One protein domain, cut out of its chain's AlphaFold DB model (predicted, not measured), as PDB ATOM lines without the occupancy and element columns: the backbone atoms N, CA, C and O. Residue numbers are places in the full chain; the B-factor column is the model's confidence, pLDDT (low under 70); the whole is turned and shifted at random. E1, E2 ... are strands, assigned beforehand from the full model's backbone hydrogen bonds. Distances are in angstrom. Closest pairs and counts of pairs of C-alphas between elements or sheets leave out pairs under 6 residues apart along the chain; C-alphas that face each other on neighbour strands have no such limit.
ATOM      1  N   ARG A 148      45.896  34.606  40.968       93.75
ATOM      2  CA  ARG A 148      45.879  33.553  39.938       93.75
ATOM      3  C   ARG A 148      44.567  33.511  39.174       93.75
ATOM      4  O   ARG A 148      44.556  33.751  37.973       93.75
ATOM      5  N   ASN A 149      43.470  33.224  39.869       94.38
ATOM      6  CA  ASN A 149      42.155  33.079  39.251       94.38
ATOM      7  C   ASN A 149      41.234  34.206  39.711       94.38
ATOM      8  O   ASN A 149      41.326  34.645  40.853       94.38
ATOM      9  N   ILE A 150      40.338  34.655  38.832       95.00
ATOM     10  CA  ILE A 150      39.391  35.742  39.089       95.00
ATOM     11  C   ILE A 150      37.987  35.331  38.641       95.00
ATOM     12  O   ILE A 150      37.818  34.700  37.600       95.00
ATOM     13  N   ALA A 151      36.973  35.683  39.423       94.56
ATOM     14  CA  ALA A 151      35.575  35.437  39.107       94.56
ATOM     15  C   ALA A 151      34.717  36.631  39.525       94.56
ATOM     16  O   ALA A 151      34.895  37.201  40.599       94.56
ATOM     17  N   MET A 152      33.754  37.003  38.684       92.81
ATOM     18  CA  MET A 152      32.867  38.134  38.936       92.81
ATOM     19  C   MET A 152      31.423  37.658  39.073       92.81
ATOM     20  O   MET A 152      30.878  37.003  38.189       92.81
ATOM     21  N   HIS A 153      30.767  38.055  40.158       92.12
ATOM     22  CA  HIS A 153      29.335  37.878  40.337       92.12
ATOM     23  C   HIS A 153      28.595  39.113  39.814       92.12
ATOM     24  O   HIS A 153      28.277  40.027  40.579       92.12
ATOM     25  N   ALA A 154      28.267  39.126  38.520       87.44
ATOM     26  CA  ALA A 154      27.713  40.294  37.822       87.44
ATOM     27  C   ALA A 154      26.514  40.946  38.539       87.44
ATOM     28  O   ALA A 154      26.513  42.153  38.765       87.44
ATOM     29  N   MET A 155      25.536  40.149  38.989       84.38
ATOM     30  CA  MET A 155      24.327  40.675  39.648       84.38
ATOM     31  C   MET A 155      24.601  41.382  40.983       84.38
ATOM     32  O   MET A 155      23.838  42.252  41.382       84.38
ATOM     33  N   LYS A 156      25.683  41.014  41.678       86.50
ATOM     34  CA  LYS A 156      26.026  41.551  43.005       86.50
ATOM     35  C   LYS A 156      27.225  42.481  42.974       86.50
ATOM     36  O   LYS A 156      27.610  42.999  44.015       86.50
ATOM     37  N   ARG A 157      27.841  42.645  41.799       92.94
ATOM     38  CA  ARG A 157      29.083  43.397  41.615       92.94
ATOM     39  C   ARG A 157      30.192  42.942  42.576       92.94
ATOM     40  O   ARG A 157      30.994  43.753  43.011       92.94
ATOM     41  N   LEU A 158      30.234  41.649  42.912       93.69
ATOM     42  CA  LEU A 158      31.304  41.076  43.733       93.69
ATOM     43  C   LEU A 158      32.396  40.524  42.828       93.69
ATOM     44  O   LEU A 158      32.097  39.844  41.844       93.69
ATOM     45  N   LEU A 159      33.642  40.786  43.193       94.38
ATOM     46  CA  LEU A 159      34.811  40.207  42.550       94.38
ATOM     47  C   LEU A 159      35.487  39.270  43.548       94.38
ATOM     48  O   LEU A 159      35.695  39.640  44.700       94.38
ATOM     49  N   PHE A 160      35.803  38.067  43.100       95.44
ATOM     50  CA  PHE A 160      36.553  37.073  43.849       95.44
ATOM     51  C   PHE A 160      37.850  36.820  43.106       95.44
ATOM     52  O   PHE A 160      37.831  36.663  41.885       95.44
ATOM     53  N   TRP A 161      38.958  36.724  43.823       96.25
ATOM     54  CA  TRP A 161      40.181  36.175  43.256       96.25
ATOM     55  C   TRP A 161      40.870  35.244  44.241       96.25
ATOM     56  O   TRP A 161      40.660  35.341  45.451       96.25
ATOM     57  N   THR A 162      41.686  34.335  43.713       95.62
ATOM     58  CA  THR A 162      42.604  33.539  44.524       95.62
ATOM     59  C   THR A 162      43.992  34.132  44.516       95.62
ATOM     60  O   THR A 162      44.493  34.552  43.473       95.62
ATOM     61  N   ASP A 163      44.620  34.114  45.682       95.25
ATOM     62  CA  ASP A 163      46.042  34.360  45.842       95.25
ATOM     63  C   ASP A 163      46.789  33.023  45.965       95.25
ATOM     64  O   ASP A 163      46.376  32.151  46.728       95.25
ATOM     65  N   VAL A 164      47.873  32.846  45.202       92.62
ATOM     66  CA  VAL A 164      48.808  31.711  45.331       92.62
ATOM     67  C   VAL A 164      50.136  32.109  45.981       92.62
ATOM     68  O   VAL A 164      51.145  31.417  45.826       92.62
ATOM     69  N   GLY A 165      50.153  33.239  46.685       92.81
ATOM     70  CA  GLY A 165      51.239  33.672  47.551       92.81
ATOM     71  C   GLY A 165      51.480  32.730  48.735       92.81
ATOM     72  O   GLY A 165      50.998  31.597  48.786       92.81
ATOM     73  N   SER A 166      52.240  33.201  49.724       84.88
ATOM     74  CA  SER A 166      52.520  32.424  50.944       84.88
ATOM     75  C   SER A 166      51.255  32.080  51.740       84.88
ATOM     76  O   SER A 166      51.240  31.092  52.470       84.88
ATOM     77  N   HIS A 167      50.189  32.863  51.565       83.56
ATOM     78  CA  HIS A 167      48.884  32.635  52.168       83.56
ATOM     79  C   HIS A 167      47.848  32.446  51.064       83.56
ATOM     80  O   HIS A 167      47.337  33.409  50.499       83.56
ATOM     81  N   GLN A 168      47.551  31.185  50.749       87.19
ATOM     82  CA  GLN A 168      46.505  30.868  49.786       87.19
ATOM     83  C   GLN A 168      45.145  31.270  50.356       87.19
ATOM     84  O   GLN A 168      44.707  30.728  51.372       87.19
ATOM     85  N   ALA A 169      44.490  32.235  49.717       90.38
ATOM     86  CA  ALA A 169      43.220  32.782  50.173       90.38
ATOM     87  C   ALA A 169      42.308  33.137  48.994       90.38
ATOM     88  O   ALA A 169      42.773  33.479  47.906       90.38
ATOM     89  N   ILE A 170      40.996  33.082  49.239       88.62
ATOM     90  CA  ILE A 170      39.973  33.647  48.357       88.62
ATOM     91  C   ILE A 170      39.597  35.003  48.933       88.62
ATOM     92  O   ILE A 170      39.068  35.076  50.043       88.62
ATOM     93  N   ILE A 171      39.863  36.068  48.186       87.56
ATOM     94  CA  ILE A 171      39.604  37.433  48.640       87.56
ATOM     95  C   ILE A 171      38.379  37.963  47.886       87.56
ATOM     96  O   ILE A 171      38.428  38.105  46.660       87.56
ATOM     97  N   PRO A 172      37.261  38.237  48.581       88.19
ATOM     98  CA  PRO A 172      36.149  38.973  48.005       88.19
ATOM     99  C   PRO A 172      36.427  40.479  48.090       88.19
ATOM    100  O   PRO A 172      36.685  40.999  49.173       88.19
ATOM    101  N   SER A 173      36.294  41.216  46.989       86.25
ATOM    102  CA  SER A 173      36.185  42.678  47.051       86.25
ATOM    103  C   SER A 173      34.739  43.112  46.854       86.25
ATOM    104  O   SER A 173      34.114  42.786  45.837       86.25
ATOM    105  N   ARG A 174      34.224  43.882  47.814       83.44
ATOM    106  CA  ARG A 174      32.947  44.587  47.695       83.44
ATOM    107  C   ARG A 174      33.181  46.012  47.193       83.44
ATOM    108  O   ARG A 174      33.960  46.738  47.807       83.44
ATOM    109  N   PRO A 175      32.465  46.466  46.160       55.66
ATOM    110  CA  PRO A 175      32.270  47.883  45.932       55.66
ATOM    111  C   PRO A 175      31.170  48.382  46.886       55.66
ATOM    112  O   PRO A 175      29.989  48.282  46.574       55.66
ATOM    113  N   THR A 176      31.572  48.927  48.038       52.47
ATOM    114  CA  THR A 176      30.757  49.707  49.005       52.47
ATOM    115  C   THR A 176      29.611  48.986  49.746       52.47
ATOM    116  O   THR A 176      28.925  48.111  49.225       52.47
ATOM    117  N   ASP A 177      29.447  49.344  51.022       39.94
ATOM    118  CA  ASP A 177      28.736  48.587  52.058       39.94
ATOM    119  C   ASP A 177      27.206  48.656  51.985       39.94
ATOM    120  O   ASP A 177      26.603  49.671  52.310       39.94
ATOM    121  N   THR A 178      26.560  47.531  51.669       40.03
ATOM    122  CA  THR A 178      25.243  47.153  52.220       40.03
ATOM    123  C   THR A 178      25.127  45.623  52.251       40.03
ATOM    124  O   THR A 178      25.386  44.929  51.268       40.03
ATOM    125  N   HIS A 179      24.798  45.060  53.419       33.44
ATOM    126  CA  HIS A 179      24.759  43.613  53.646       33.44
ATOM    127  C   HIS A 179      23.411  43.013  53.217       33.44
ATOM    128  O   HIS A 179      22.461  42.986  53.994       33.44
ATOM    129  N   CYS A 180      23.326  42.452  52.010       42.06
ATOM    130  CA  CYS A 180      22.238  41.536  51.655       42.06
ATOM    131  C   CYS A 180      22.623  40.097  52.054       42.06
ATOM    132  O   CYS A 180      23.641  39.577  51.593       42.06
ATOM    133  N   ARG A 181      21.818  39.434  52.902       47.72
ATOM    134  CA  ARG A 181      21.947  37.987  53.178       47.72
ATOM    135  C   ARG A 181      21.632  37.225  51.896       47.72
ATOM    136  O   ARG A 181      20.532  37.334  51.368       47.72
ATOM    137  N   LEU A 182      22.600  36.481  51.372       56.81
ATOM    138  CA  LEU A 182      22.504  35.893  50.041       56.81
ATOM    139  C   LEU A 182      22.930  34.428  50.041       56.81
ATOM    140  O   LEU A 182      24.057  34.103  50.407       56.81
ATOM    141  N   GLY A 183      22.043  33.569  49.535       80.12
ATOM    142  CA  GLY A 183      22.350  32.184  49.189       80.12
ATOM    143  C   GLY A 183      23.075  32.122  47.845       80.12
ATOM    144  O   GLY A 183      22.473  32.298  46.791       80.12
ATOM    145  N   GLY A 184      24.384  31.917  47.872       92.38
ATOM    146  CA  GLY A 184      25.200  31.657  46.689       92.38
ATOM    147  C   GLY A 184      26.456  30.914  47.105       92.38
ATOM    148  O   GLY A 184      26.905  31.090  48.240       92.38
ATOM    149  N   PHE A 185      27.006  30.104  46.205       95.56
ATOM    150  CA  PHE A 185      28.219  29.337  46.462       95.56
ATOM    151  C   PHE A 185      29.320  29.743  45.481       95.56
ATOM    152  O   PHE A 185      29.066  29.989  44.298       95.56
ATOM    153  N   VAL A 186      30.547  29.818  45.984       95.56
ATOM    154  CA  VAL A 186      31.769  29.940  45.190       95.56
ATOM    155  C   VAL A 186      32.432  28.574  45.189       95.56
ATOM    156  O   VAL A 186      32.654  28.009  46.259       95.56
ATOM    157  N   TYR A 187      32.723  28.054  43.999       95.81
ATOM    158  CA  TYR A 187      33.418  26.784  43.821       95.81
ATOM    159  C   TYR A 187      34.854  27.050  43.400       95.81
ATOM    160  O   TYR A 187      35.098  27.859  42.503       95.81
ATOM    161  N   TRP A 188      35.800  26.345  44.002       96.44
ATOM    162  CA  TRP A 188      37.191  26.363  43.569       96.44
ATOM    163  C   TRP A 188      37.793  24.972  43.678       96.44
ATOM    164  O   TRP A 188      37.240  24.075  44.315       96.44
ATOM    165  N   LEU A 189      38.923  24.807  43.005       95.62
ATOM    166  CA  LEU A 189      39.719  23.602  43.085       95.62
ATOM    167  C   LEU A 189      40.909  23.875  44.003       95.62
ATOM    168  O   LEU A 189      41.702  24.776  43.734       95.62
ATOM    169  N   ASP A 190      41.006  23.109  45.077       94.50
ATOM    170  CA  ASP A 190      42.155  23.062  45.967       94.50
ATOM    171  C   ASP A 190      42.989  21.817  45.631       94.50
ATOM    172  O   ASP A 190      42.463  20.711  45.470       94.50
ATOM    173  N   ASP A 191      44.303  21.993  45.513       91.06
ATOM    174  CA  ASP A 191      45.206  20.907  45.124       91.06
ATOM    175  C   ASP A 191      45.239  19.765  46.157       91.06
ATOM    176  O   ASP A 191      45.592  18.633  45.815       91.06
ATOM    177  N   LYS A 192      44.882  20.019  47.418       92.81
ATOM    178  CA  LYS A 192      44.917  19.025  48.497       92.81
ATOM    179  C   LYS A 192      43.568  18.346  48.684       92.81
ATOM    180  O   LYS A 192      43.535  17.132  48.876       92.81
ATOM    181  N   THR A 193      42.470  19.093  48.634       93.00
ATOM    182  CA  THR A 193      41.143  18.576  49.017       93.00
ATOM    183  C   THR A 193      40.224  18.274  47.834       93.00
ATOM    184  O   THR A 193      39.324  17.442  47.975       93.00
ATOM    185  N   GLY A 194      40.482  18.845  46.651       95.62
ATOM    186  CA  GLY A 194      39.648  18.691  45.461       95.62
ATOM    187  C   GLY A 194      38.715  19.880  45.239       95.62
ATOM    188  O   GLY A 194      39.110  21.029  45.414       95.62
ATOM    189  N   ILE A 195      37.491  19.622  44.780       95.81
ATOM    190  CA  ILE A 195      36.501  20.679  44.556       95.81
ATOM    191  C   ILE A 195      35.852  21.019  45.891       95.81
ATOM    192  O   ILE A 195      35.165  20.195  46.500       95.81
ATOM    193  N   GLU A 196      36.020  22.265  46.300       96.75
ATOM    194  CA  GLU A 196      35.378  22.825  47.476       96.75
ATOM    195  C   GLU A 196      34.344  23.869  47.071       96.75
ATOM    196  O   GLU A 196      34.462  24.534  46.037       96.75
ATOM    197  N   ARG A 197      33.319  24.019  47.910       96.12
ATOM    198  CA  ARG A 197      32.376  25.130  47.845       96.12
ATOM    199  C   ARG A 197      32.393  25.908  49.149       96.12
ATOM    200  O   ARG A 197      32.512  25.331  50.228       96.12
ATOM    201  N   ILE A 198      32.195  27.214  49.053       96.44
ATOM    202  CA  ILE A 198      31.972  28.101  50.192       96.44
ATOM    203  C   ILE A 198      30.769  28.960  49.898       96.44
ATOM    204  O   ILE A 198      30.560  29.394  48.763       96.44
ATOM    205  N   THR A 199      29.954  29.215  50.906       95.31
ATOM    206  CA  THR A 199      28.929  30.244  50.781       95.31
ATOM    207  C   THR A 199      29.579  31.603  50.521       95.31
ATOM    208  O   THR A 199      30.663  31.894  51.015       95.31
ATOM    209  N   VAL A 200      28.922  32.471  49.751       91.69
ATOM    210  CA  VAL A 200      29.435  33.815  49.402       91.69
ATOM    211  C   VAL A 200      29.748  34.678  50.641       91.69
ATOM    212  O   VAL A 200      30.540  35.611  50.551       91.69
ATOM    213  N   ASN A 201      29.156  34.373  51.801       93.00
ATOM    214  CA  ASN A 201      29.461  35.014  53.086       93.00
ATOM    215  C   ASN A 201      30.670  34.411  53.833       93.00
ATOM    216  O   ASN A 201      31.009  34.903  54.900       93.00
ATOM    217  N   GLY A 202      31.307  33.364  53.306       93.62
ATOM    218  CA  GLY A 202      32.466  32.714  53.918       93.62
ATOM    219  C   GLY A 202      32.150  31.727  55.049       93.62
ATOM    220  O   GLY A 202      33.067  31.109  55.574       93.62
ATOM    221  N   GLU A 203      30.884  31.552  55.439       93.81
ATOM    222  CA  GLU A 203      30.529  30.814  56.664       93.81
ATOM    223  C   GLU A 203      30.540  29.287  56.511       93.81
ATOM    224  O   GLU A 203      30.873  28.573  57.453       93.81
ATOM    225  N   ARG A 204      30.133  28.756  55.352       93.88
ATOM    226  CA  ARG A 204      29.964  27.309  55.154       93.88
ATOM    227  C   ARG A 204      30.872  26.823  54.043       93.88
ATOM    228  O   ARG A 204      30.504  26.912  52.873       93.88
ATOM    229  N   ARG A 205      32.034  26.294  54.423       95.44
ATOM    230  CA  ARG A 205      32.950  25.569  53.536       95.44
ATOM    231  C   ARG A 205      32.600  24.080  53.561       95.44
ATOM    232  O   ARG A 205      32.492  23.498  54.636       95.44
ATOM    233  N   SER A 206      32.417  23.466  52.397       95.12
ATOM    234  CA  SER A 206      32.261  22.014  52.270       95.12
ATOM    235  C   SER A 206      33.042  21.484  51.074       95.12
ATOM    236  O   SER A 206      33.126  22.135  50.034       95.12
ATOM    237  N   VAL A 207      33.610  20.289  51.225       94.81
ATOM    238  CA  VAL A 207      34.225  19.547  50.122       94.81
ATOM    239  C   VAL A 207      33.098  18.871  49.345       94.81
ATOM    240  O   VAL A 207      32.333  18.105  49.922       94.81
ATOM    241  N   GLU A 208      32.961  19.184  48.057       93.38
ATOM    242  CA  GLU A 208      31.920  18.595  47.200       93.38
ATOM    243  C   GLU A 208      32.406  17.326  46.517       93.38
ATOM    244  O   GLU A 208      31.648  16.376  46.341       93.38
ATOM    245  N   MET A 209      33.672  17.318  46.104       91.50
ATOM    246  CA  MET A 209      34.262  16.189  45.405       91.50
ATOM    247  C   MET A 209      35.747  16.115  45.731       91.50
ATOM    248  O   MET A 209      36.501  17.050  45.459       91.50
ATOM    249  N   HIS A 210      36.170  14.981  46.286       87.25
ATOM    250  CA  HIS A 210      37.585  14.698  46.471       87.25
ATOM    251  C   HIS A 210      38.314  14.681  45.128       87.25
ATOM    252  O   HIS A 210      37.748  14.326  44.092       87.25
ATOM    253  N   ARG A 211      39.579  15.105  45.152       78.88
ATOM    254  CA  ARG A 211      40.399  15.307  43.958       78.88
ATOM    255  C   ARG A 211      40.376  14.080  43.040       78.88
ATOM    256  O   ARG A 211      40.929  13.035  43.366       78.88
ATOM    257  N   LEU A 212      39.815  14.257  41.846       75.25
ATOM    258  CA  LEU A 212      40.129  13.422  40.692       75.25
ATOM    259  C   LEU A 212      41.324  14.062  39.982       75.25
ATOM    260  O   LEU A 212      41.371  15.282  39.817       75.25
ATOM    261  N   SER A 213      42.298  13.256  39.561       67.75
ATOM    262  CA  SER A 213      43.573  13.695  38.965       67.75
ATOM    263  C   SER A 213      43.444  14.533  37.679       67.75
ATOM    264  O   SER A 213      44.453  14.983  37.145       67.75
ATOM    265  N   GLN A 214      42.224  14.761  37.189       72.00
ATOM    266  CA  GLN A 214      41.920  15.357  35.888       72.00
ATOM    267  C   GLN A 214      41.416  16.810  35.948       72.00
ATOM    268  O   GLN A 214      41.196  17.413  34.899       72.00
ATOM    269  N   PHE A 215      41.200  17.393  37.133       58.47
ATOM    270  CA  PHE A 215      40.689  18.764  37.237       58.47
ATOM    271  C   PHE A 215      41.808  19.786  37.454       58.47
ATOM    272  O   PHE A 215      42.712  19.569  38.255       58.47
ATOM    273  N   THR A 216      41.709  20.918  36.754       52.94
ATOM    274  CA  THR A 216      42.575  22.094  36.902       52.94
ATOM    275  C   THR A 216      41.700  23.357  36.946       52.94
ATOM    276  O   THR A 216      40.853  23.544  36.070       52.94
ATOM    277  N   ASP A 217      41.925  24.203  37.956       61.81
ATOM    278  CA  ASP A 217      41.424  25.582  38.126       61.81
ATOM    279  C   ASP A 217      39.922  25.835  38.418       61.81
ATOM    280  O   ASP A 217      39.059  24.961  38.331       61.81
ATOM    281  N   ILE A 218      39.639  27.074  38.859       61.53
ATOM    282  CA  ILE A 218      38.327  27.607  39.280       61.53
ATOM    283  C   ILE A 218      37.367  27.658  38.096       61.53
ATOM    284  O   ILE A 218      37.696  28.232  37.061       61.53
ATOM    285  N   ARG A 219      36.157  27.106  38.258       60.53
ATOM    286  CA  ARG A 219      35.244  26.911  37.122       60.53
ATOM    287  C   ARG A 219      33.998  27.793  37.083       60.53
ATOM    288  O   ARG A 219      33.533  28.046  35.979       60.53
ATOM    289  N   ALA A 220      33.449  28.273  38.204       64.94
ATOM    290  CA  ALA A 220      32.250  29.124  38.171       64.94
ATOM    291  C   ALA A 220      31.878  29.736  39.534       64.94
ATOM    292  O   ALA A 220      32.134  29.155  40.588       64.94
ATOM    293  N   VAL A 221      31.158  30.862  39.492       65.62
ATOM    294  CA  VAL A 221      30.322  31.358  40.599       65.62
ATOM    295  C   VAL A 221      28.870  31.103  40.213       65.62
ATOM    296  O   VAL A 221      28.428  31.570  39.164       65.62
ATOM    297  N   TRP A 222      28.128  30.364  41.042       71.19
ATOM    298  CA  TRP A 222      26.737  30.010  40.757       71.19
ATOM    299  C   TRP A 222      25.802  30.574  41.825       71.19
ATOM    300  O   TRP A 222      25.985  30.370  43.029       71.19
TER     301      TRP A 222
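What this domain is: This is residues 148 to 222 of the 519 residues of the protein "GL24228" of Drosophila persimilis (UniProt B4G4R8). Two small antiparallel sheets stand loosely and only partly face to face, E1, E2 and E3 in one and E4 to E7 in the other, nearest to each other at the edges with E1 and E7 and wider apart at the edges with E3 and E6. The long link of residues 174 to 184 loops from one sheet to the other past one end of the domain, and the turn around Ser 213 lies at the far end. The printed part has 75 residues, with seven named strands, E1 to E7 in order, and no named helix; the sheet orders are E1 - E2 - E3 and E6 - E5 - E4 - E7. The class is all strand, though 37 of the 75 residues, under half, are in named strands. The whole is compact, with a radius of gyration of the C-alphas of 12.7 A, and elongated, spanning 40 by 25 by 19 A.

How they stand to each other: E1, residues 148 to 153, and E2, residues 158 to 163, form a hairpin, antiparallel at 166 degrees, with N 151 and O 160 2.8 A apart. E2 and E3, residues 169 to 173, form another at 154 degrees, with N 171 and O 161 2.9 A apart; E1, E2 and E3 are a meander, each strand the antiparallel neighbour of the one before. E4, residues 185 to 190, E5, residues 194 to 199, and E6, residues 205 to 209, are a second meander. N 188 and O 196 are 3.0 A apart between E4 and E5, and N 206 and O 197 2.9 A between E5 and E6. E7, residues 220 to 222, is the antiparallel neighbour of E4 at 153 degrees, with N 185 and O 222 3.3 A apart. E4 to E7 are a Greek key, a meander of three strands whose first pairs with the fourth strand. This sheet is strongly twisted. The closest C-alphas of E1 and E7, those of His 153 and Val 221, are 6.6 A apart. E2 and E4 are apart, as are E3 and E6.

Where its parts are: E1 begins at C-alpha 148, (45.879, 33.553, 39.938), and is 17.1 A long. E2 is 16.3 A long, E4 15.3 A and E5 16.6 A. E4 begins at C-alpha 185, (28.219, 29.337, 46.462). E7 ends at C-alpha 222, (26.737, 30.010, 40.757).

The domain as a whole: The C-alphas farthest apart, those of Thr 178 and Ser 213, are 40.4 A apart. The printed part has no cut, and the link from E3 to E4 is long. Mean pLDDT of the printed part is 83.1; residues 175 to 182, 213 and 215 to 221 are under 70.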